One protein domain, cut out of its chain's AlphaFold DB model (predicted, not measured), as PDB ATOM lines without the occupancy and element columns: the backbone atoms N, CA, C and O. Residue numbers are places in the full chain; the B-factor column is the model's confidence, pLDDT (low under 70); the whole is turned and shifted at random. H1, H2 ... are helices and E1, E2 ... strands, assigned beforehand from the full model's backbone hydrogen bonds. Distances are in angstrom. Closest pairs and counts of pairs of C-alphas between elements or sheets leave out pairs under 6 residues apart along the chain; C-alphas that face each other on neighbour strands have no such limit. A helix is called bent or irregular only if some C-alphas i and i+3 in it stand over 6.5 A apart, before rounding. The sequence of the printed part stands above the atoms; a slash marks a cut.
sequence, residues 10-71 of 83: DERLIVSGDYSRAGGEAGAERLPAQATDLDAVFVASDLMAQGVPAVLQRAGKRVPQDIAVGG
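Overview. This is residues 10 to 71 of the 83 residues of the protein "Substrate-binding family protein" of Streptomyces sp. BK340 (UniProt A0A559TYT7). A short ribbon of two parallel strands, E1 and E2, lies on one side of a small rounded body, and the helices H1 and H3 make the other side, with the short H2 at one end. The printed part has 62 residues, with three named helices and two named strands in the order H1, E1, H2, H3, E2, and its class is mostly helix. It is compact, with a radius of gyration of the C-alphas of 10.2 A and spans of 25 by 23 by 17 A.

Arrangement. After residues 10 to 20, which hold no named element, comes H1, residues 21 to 34. It is near E1, residues 40 to 42. With residues 21 to 25 alone H1 touches H2, residues 46 to 49; the closest C-alphas are those of Gly 24 and Met 48, 4.1 A apart. With residues 24 to 29 alone H1 touches H3, residues 52 to 58, at a steep tilt of 57 degrees, the same way; the closest C-alphas, of Glu 25 and Val 52, are 5.1 A apart. H2 and H3 meet only through their link. E2, residues 68 to 70, is the parallel neighbour of E1 at 12 degrees, with N 41 and O 68 at 2.8 A, within hydrogen-bond range. E1, H2 and H3, and E2 form a strand-helix-strand unit, two parallel neighbour strands with helices between, and its crossover is right-handed. H1 and E2 are apart. Every O i to N i+4 pair is within hydrogen-bond range in H3 and 8 of 10 in H1, while H2 is too short for such a pair.

Along the chain. H1 begins at C-alpha 21, (18.544, 37.860, 24.018), and is 20.5 A long; it is only just irregular, with C-alphas 29 and 32 at 6.53 A. H3 is 10.3 A long. E2 ends at C-alpha 70, (14.014, 50.028, 17.935).

Size, cuts and confidence. The C-alphas farthest apart, of Asp 18 and Gln 65, are 26.9 A apart. The printed part has no cut, no link is long, and no printed residue is under 70 in pLDDT.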
ATOM      1  N   ASP A  10       6.083  56.987  32.509       87.31
ATOM      2  CA  ASP A  10       5.361  55.875  33.114       87.31
ATOM      3  C   ASP A  10       6.329  54.718  33.384       87.31
ATOM      4  O   ASP A  10       6.769  54.021  32.468       87.31
ATOM      5  N   GLU A  11       6.666  54.501  34.656       88.00
ATOM      6  CA  GLU A  11       7.578  53.430  35.072       88.00
ATOM      7  C   GLU A  11       7.076  52.031  34.684       88.00
ATOM      8  O   GLU A  11       7.878  51.110  34.538       88.00
ATOM      9  N   ARG A  12       5.768  51.857  34.447       88.50
ATOM     10  CA  ARG A  12       5.201  50.584  33.973       88.50
ATOM     11  C   ARG A  12       5.649  50.240  32.555       88.50
ATOM     12  O   ARG A  12       5.601  49.073  32.187       88.50
ATOM     13  N   LEU A  13       6.090  51.231  31.776       89.31
ATOM     14  CA  LEU A  13       6.623  51.056  30.423       89.31
ATOM     15  C   LEU A  13       8.135  50.791  30.414       89.31
ATOM     16  O   LEU A  13       8.748  50.723  29.347       89.31
ATOM     17  N   ILE A  14       8.754  50.635  31.588       91.25
ATOM     18  CA  ILE A  14      10.187  50.395  31.732       91.25
ATOM     19  C   ILE A  14      10.405  49.001  32.316       91.25
ATOM     20  O   ILE A  14       9.992  48.688  33.430       91.25
ATOM     21  N   VAL A  15      11.124  48.159  31.572       91.94
ATOM     22  CA  VAL A  15      11.550  46.838  32.042       91.94
ATOM     23  C   VAL A  15      13.067  46.741  31.974       91.94
ATOM     24  O   VAL A  15      13.676  46.943  30.925       91.94
ATOM     25  N   SER A  16      13.687  46.410  33.106       92.25
ATOM     26  CA  SER A  16      15.115  46.108  33.167       92.25
ATOM     27  C   SER A  16      15.404  44.757  32.516       92.25
ATOM     28  O   SER A  16      14.725  43.769  32.794       92.25
ATOM     29  N   GLY A  17      16.443  44.713  31.687       89.00
ATOM     30  CA  GLY A  17      16.995  43.474  31.147       89.00
ATOM     31  C   GLY A  17      18.476  43.323  31.477       89.00
ATOM     32  O   GLY A  17      19.101  44.221  32.036       89.00
ATOM     33  N   ASP A  18      19.034  42.176  31.111       91.69
ATOM     34  CA  ASP A  18      20.387  41.735  31.464       91.69
ATOM     35  C   ASP A  18      21.358  41.747  30.269       91.69
ATOM     36  O   ASP A  18      22.381  41.068  30.281       91.69
ATOM     37  N   TYR A  19      21.033  42.505  29.215       87.88
ATOM     38  CA  TYR A  19      21.770  42.554  27.945       87.88
ATOM     39  C   TYR A  19      21.776  41.244  27.138       87.88
ATOM     40  O   TYR A  19      22.402  41.197  26.077       87.88
ATOM     41  N   SER A  20      21.043  40.212  27.562       92.69
ATOM     42  CA  SER A  20      20.913  38.955  26.825       92.69
ATOM     43  C   SER A  20      19.704  38.956  25.884       92.69
ATOM     44  O   SER A  20      18.726  39.681  26.076       92.69
ATOM     45  N   ARG A  21      19.718  38.077  24.876       93.31
ATOM     46  CA  ARG A  21      18.544  37.860  24.018       93.31
ATOM     47  C   ARG A  21      17.312  37.453  24.835       93.31
ATOM     48  O   ARG A  21      16.236  37.991  24.601       93.31
ATOM     49  N   ALA A  22      17.491  36.566  25.816       95.25
ATOM     50  CA  ALA A  22      16.423  36.111  26.706       95.25
ATOM     51  C   ALA A  22      15.856  37.254  27.567       95.25
ATOM     52  O   ALA A  22      14.648  37.334  27.760       95.25
ATOM     53  N   GLY A  23      16.700  38.187  28.019       94.38
ATOM     54  CA  GLY A  23      16.251  39.392  28.716       94.38
ATOM     55  C   GLY A  23      15.392  40.301  27.831       94.38
ATOM     56  O   GLY A  23      14.402  40.863  28.298       94.38
ATOM     57  N   GLY A  24      15.723  40.404  26.539       94.00
ATOM     58  CA  GLY A  24      14.878  41.083  25.552       94.00
ATOM     59  C   GLY A  24      13.529  40.387  25.345       94.00
ATOM     60  O   GLY A  24      12.493  41.049  25.333       94.00
ATOM     61  N   GLU A  25      13.531  39.055  25.239       95.94
ATOM     62  CA  GLU A  25      12.312  38.238  25.138       95.94
ATOM     63  C   GLU A  25      11.399  38.447  26.357       95.94
ATOM     64  O   GLU A  25      10.234  38.799  26.195       95.94
ATOM     65  N   ALA A  26      11.945  38.351  27.573       95.19
ATOM     66  CA  ALA A  26      11.196  38.554  28.813       95.19
ATOM     67  C   ALA A  26      10.590  39.965  28.920       95.19
ATOM     68  O   ALA A  26       9.466  40.132  29.396       95.19
ATOM     69  N   GLY A  27      11.302  40.998  28.456       93.88
ATOM     70  CA  GLY A  27      10.755  42.355  28.377       93.88
ATOM     71  C   GLY A  27       9.568  42.460  27.414       93.88
ATOM     72  O   GLY A  27       8.557  43.082  27.742       93.88
ATOM     73  N   ALA A  28       9.662  41.796  26.260       94.00
ATOM     74  CA  ALA A  28       8.620  41.772  25.236       94.00
ATOM     75  C   ALA A  28       7.361  40.989  25.642       94.00
ATOM     76  O   ALA A  28       6.299  41.224  25.073       94.00
ATOM     77  N   GLU A  29       7.454  40.086  26.621       94.06
ATOM     78  CA  GLU A  29       6.286  39.428  27.223       94.06
ATOM     79  C   GLU A  29       5.568  40.349  28.217       94.06
ATOM     80  O   GLU A  29       4.340  40.361  28.292       94.06
ATOM     81  N   ARG A  30       6.332  41.141  28.979       92.25
ATOM     82  CA  ARG A  30       5.805  41.965  30.077       92.25
ATOM     83  C   ARG A  30       5.159  43.259  29.595       92.25
ATOM     84  O   ARG A  30       4.065  43.584  30.052       92.25
ATOM     85  N   LEU A  31       5.805  43.974  28.676       89.94
ATOM     86  CA  LEU A  31       5.365  45.313  28.266       89.94
ATOM     87  C   LEU A  31       3.959  45.328  27.633       89.94
ATOM     88  O   LEU A  31       3.122  46.099  28.101       89.94
ATOM     89  N   PRO A  32       3.618  44.456  26.661       86.12
ATOM     90  CA  PRO A  32       2.272  44.446  26.081       86.12
ATOM     91  C   PRO A  32       1.176  44.020  27.069       86.12
ATOM     92  O   PRO A  32       0.007  44.343  26.867       86.12
ATOM     93  N   ALA A  33       1.532  43.288  28.132       86.25
ATOM     94  CA  ALA A  33       0.605  42.936  29.205       86.25
ATOM     95  C   ALA A  33       0.348  44.113  30.166       86.25
ATOM     96  O   ALA A  33      -0.697  44.162  30.811       86.25
ATOM     97  N   GLN A  34       1.293  45.050  30.266       86.25
ATOM     98  CA  GLN A  34       1.202  46.246  31.108       86.25
ATOM     99  C   GLN A  34       0.543  47.427  30.380       86.25
ATOM    100  O   GLN A  34      -0.129  48.229  31.029       86.25
ATOM    101  N   ALA A  35       0.697  47.508  29.054       84.88
ATOM    102  CA  ALA A  35       0.109  48.538  28.203       84.88
ATOM    103  C   ALA A  35      -0.385  47.941  26.879       84.88
ATOM    104  O   ALA A  35       0.392  47.555  26.004       84.88
ATOM    105  N   THR A  36      -1.707  47.850  26.731       82.38
ATOM    106  CA  THR A  36      -2.349  47.215  25.568       82.38
ATOM    107  C   THR A  36      -2.314  48.070  24.300       82.38
ATOM    108  O   THR A  36      -2.519  47.544  23.206       82.38
ATOM    109  N   ASP A  37      -2.083  49.369  24.462       86.31
ATOM    110  CA  ASP A  37      -2.010  50.419  23.442       86.31
ATOM    111  C   ASP A  37      -0.571  50.769  23.031       86.31
ATOM    112  O   ASP A  37      -0.350  51.743  22.318       86.31
ATOM    113  N   LEU A  38       0.404  49.958  23.452       88.94
ATOM    114  CA  LEU A  38       1.806  50.112  23.087       88.94
ATOM    115  C   LEU A  38       1.997  50.035  21.564       88.94
ATOM    116  O   LEU A  38       1.601  49.051  20.938       88.94
ATOM    117  N   ASP A  39       2.652  51.042  20.993       91.31
ATOM    118  CA  ASP A  39       2.922  51.192  19.558       91.31
ATOM    119  C   ASP A  39       4.407  51.003  19.203       91.31
ATOM    120  O   ASP A  39       4.748  50.677  18.062       91.31
ATOM    121  N   ALA A  40       5.310  51.163  20.175       91.56
ATOM    122  CA  ALA A  40       6.740  50.982  19.989       91.56
ATOM    123  C   ALA A  40       7.466  50.524  21.264       91.56
ATOM    124  O   ALA A  40       7.104  50.876  22.383       91.56
ATOM    125  N   VAL A  41       8.559  49.781  21.079       91.94
ATOM    126  CA  VAL A  41       9.517  49.425  22.134       91.94
ATOM    127  C   VAL A  41      10.919  49.834  21.707       91.94
ATOM    128  O   VAL A  41      11.387  49.462  20.628       91.94
ATOM    129  N   PHE A  42      11.609  50.562  22.583       92.56
ATOM    130  CA  PHE A  42      13.029  50.853  22.437       92.56
ATOM    131  C   PHE A  42      13.853  49.935  23.339       92.56
ATOM    132  O   PHE A  42      13.608  49.837  24.540       92.56
ATOM    133  N   VAL A  43      14.843  49.267  22.757       93.69
ATOM    134  CA  VAL A  43      15.670  48.272  23.435       93.69
ATOM    135  C   VAL A  43      17.106  48.774  23.496       93.69
ATOM    136  O   VAL A  43      17.720  49.078  22.476       93.69
ATOM    137  N   ALA A  44      17.669  48.808  24.702       89.12
ATOM    138  CA  ALA A  44      18.995  49.375  24.957       89.12
ATOM    139  C   ALA A  44      20.171  48.574  24.352       89.12
ATOM    140  O   ALA A  44      21.312  49.023  24.412       89.12
ATOM    141  N   SER A  45      19.921  47.384  23.798       89.12
ATOM    142  CA  SER A  45      20.938  46.488  23.243       89.12
ATOM    143  C   SER A  45      20.420  45.782  21.997       89.12
ATOM    144  O   SER A  45      19.313  45.243  21.998       89.12
ATOM    145  N   ASP A  46      21.251  45.708  20.958       88.00
ATOM    146  CA  ASP A  46      20.945  44.964  19.731       88.00
ATOM    147  C   ASP A  46      20.756  43.474  19.977       88.00
ATOM    148  O   ASP A  46      19.920  42.834  19.340       88.00
ATOM    149  N   LEU A  47      21.522  42.913  20.915       90.69
ATOM    150  CA  LEU A  47      21.411  41.503  21.269       90.69
ATOM    151  C   LEU A  47      20.058  41.209  21.926       90.69
ATOM    152  O   LEU A  47      19.424  40.205  21.610       90.69
ATOM    153  N   MET A  48      19.590  42.111  22.789       93.75
ATOM    154  CA  MET A  48      18.249  42.028  23.368       93.75
ATOM    155  C   MET A  48      17.174  42.231  22.292       93.75
ATOM    156  O   MET A  48      16.208  41.471  22.232       93.75
ATOM    157  N   ALA A  49      17.355  43.218  21.406       93.31
ATOM    158  CA  ALA A  49      16.387  43.567  20.366       93.31
ATOM    159  C   ALA A  49      16.102  42.397  19.412       93.31
ATOM    160  O   ALA A  49      14.982  42.255  18.934       93.31
ATOM    161  N   GLN A  50      17.073  41.507  19.184       93.00
ATOM    162  CA  GLN A  50      16.893  40.293  18.374       93.00
ATOM    163  C   GLN A  50      15.895  39.280  18.967       93.00
ATOM    164  O   GLN A  50      15.392  38.422  18.239       93.00
ATOM    165  N   GLY A  51      15.633  39.331  20.274       92.69
ATOM    166  CA  GLY A  51      14.667  38.460  20.950       92.69
ATOM    167  C   GLY A  51      13.220  38.947  20.831       92.69
ATOM    168  O   GLY A  51      12.285  38.150  20.752       92.69
ATOM    169  N   VAL A  52      13.034  40.264  20.745       95.19
ATOM    170  CA  VAL A  52      11.727  40.925  20.871       95.19
ATOM    171  C   VAL A  52      10.726  40.530  19.769       95.19
ATOM    172  O   VAL A  52       9.611  40.134  20.114       95.19
ATOM    173  N   PRO A  53      11.064  40.552  18.460       94.62
ATOM    174  CA  PRO A  53      10.070  40.316  17.411       94.62
ATOM    175  C   PRO A  53       9.400  38.943  17.482       94.62
ATOM    176  O   PRO A  53       8.200  38.837  17.247       94.62
ATOM    177  N   ALA A  54      10.152  37.894  17.832       94.06
ATOM    178  CA  ALA A  54       9.613  36.538  17.916       94.06
ATOM    179  C   ALA A  54       8.568  36.401  19.034       94.06
ATOM    180  O   ALA A  54       7.583  35.683  18.871       94.06
ATOM    181  N   VAL A  55       8.763  37.094  20.156       96.12
ATOM    182  CA  VAL A  55       7.803  37.116  21.265       96.12
ATOM    183  C   VAL A  55       6.545  37.886  20.879       96.12
ATOM    184  O   VAL A  55       5.445  37.359  21.023       96.12
ATOM    185  N   LEU A  56       6.698  39.086  20.309       94.31
ATOM    186  CA  LEU A  56       5.560  39.902  19.877       94.31
ATOM    187  C   LEU A  56       4.694  39.166  18.843       94.31
ATOM    188  O   LEU A  56       3.471  39.138  18.968       94.31
ATOM    189  N   GLN A  57       5.324  38.475  17.889       93.69
ATOM    190  CA  GLN A  57       4.620  37.653  16.900       93.69
ATOM    191  C   GLN A  57       3.826  36.509  17.543       93.69
ATOM    192  O   GLN A  57       2.683  36.273  17.152       93.69
ATOM    193  N   ARG A  58       4.381  35.823  18.553       93.94
ATOM    194  CA  ARG A  58       3.657  34.780  19.306       93.94
ATOM    195  C   ARG A  58       2.476  35.342  20.095       93.94
ATOM    196  O   ARG A  58       1.471  34.655  20.237       93.94
ATOM    197  N   ALA A  59       2.574  36.589  20.550       90.88
ATOM    198  CA  ALA A  59       1.480  37.329  21.174       90.88
ATOM    199  C   ALA A  59       0.459  37.894  20.159       90.88
ATOM    200  O   ALA A  59      -0.442  38.643  20.539       90.88
ATOM    201  N   GLY A  60       0.585  37.562  18.867       92.81
ATOM    202  CA  GLY A  60      -0.322  38.018  17.812       92.81
ATOM    203  C   GLY A  60      -0.093  39.463  17.361       92.81
ATOM    204  O   GLY A  60      -0.954  40.027  16.689       92.81
ATOM    205  N   LYS A  61       1.044  40.071  17.720       93.50
ATOM    206  CA  LYS A  61       1.425  41.436  17.333       93.50
ATOM    207  C   LYS A  61       2.421  41.402  16.176       93.50
ATOM    208  O   LYS A  61       3.420  40.682  16.208       93.50
ATOM    209  N   ARG A  62       2.172  42.194  15.139       93.62
ATOM    210  CA  ARG A  62       3.038  42.310  13.962       93.62
ATOM    211  C   ARG A  62       4.079  43.399  14.178       93.62
ATOM    212  O   ARG A  62       3.768  44.487  14.655       93.62
ATOM    213  N   VAL A  63       5.307  43.121  13.758       92.50
ATOM    214  CA  VAL A  63       6.410  44.086  13.773       92.50
ATOM    215  C   VAL A  63       6.752  44.451  12.324       92.50
ATOM    216  O   VAL A  63       7.037  43.535  11.547       92.50
ATOM    217  N   PRO A  64       6.773  45.743  11.938       93.25
ATOM    218  CA  PRO A  64       6.544  46.939  12.764       93.25
ATOM    219  C   PRO A  64       5.082  47.431  12.819       93.25
ATOM    220  O   PRO A  64       4.846  48.512  13.336       93.25
ATOM    221  N   GLN A  65       4.114  46.718  12.231       94.94
ATOM    222  CA  GLN A  65       2.778  47.277  11.954       94.94
ATOM    223  C   GLN A  65       1.928  47.541  13.200       94.94
ATOM    224  O   GLN A  65       1.169  48.503  13.200       94.94
ATOM    225  N   ASP A  66       2.018  46.675  14.208       93.25
ATOM    226  CA  ASP A  66       1.282  46.830  15.464       93.25
ATOM    227  C   ASP A  66       2.198  47.376  16.562       93.25
ATOM    228  O   ASP A  66       1.770  48.209  17.349       93.25
ATOM    229  N   ILE A  67       3.452  46.903  16.612       94.44
ATOM    230  CA  ILE A  67       4.470  47.384  17.549       94.44
ATOM    231  C   ILE A  67       5.804  47.524  16.811       94.44
ATOM    232  O   ILE A  67       6.366  46.541  16.316       94.44
ATOM    233  N   ALA A  68       6.337  48.739  16.749       93.56
ATOM    234  CA  ALA A  68       7.669  49.004  16.223       93.56
ATOM    235  C   ALA A  68       8.753  48.591  17.234       93.56
ATOM    236  O   ALA A  68       8.600  48.767  18.439       93.56
ATOM    237  N   VAL A  69       9.882  48.064  16.752       92.38
ATOM    238  CA  VAL A  69      11.017  47.681  17.607       92.38
ATOM    239  C   VAL A  69      12.249  48.468  17.183       92.38
ATOM    240  O   VAL A  69      12.728  48.322  16.058       92.38
ATOM    241  N   GLY A  70      12.760  49.298  18.090       88.31
ATOM    242  CA  GLY A  70      14.014  50.028  17.935       88.31
ATOM    243  C   GLY A  70      15.123  49.401  18.777       88.31
ATOM    244  O   GLY A  70      14.921  49.127  19.956       88.31
ATOM    245  N   GLY A  71      16.291  49.179  18.175       82.94
ATOM    246  CA  GLY A  71      17.519  48.768  18.861       82.94
ATOM    247  C   GLY A  71      18.626  49.816  18.716       82.94
ATOM    248  O   GLY A  71      18.411  50.891  18.157       82.94
TER     249      GLY A  71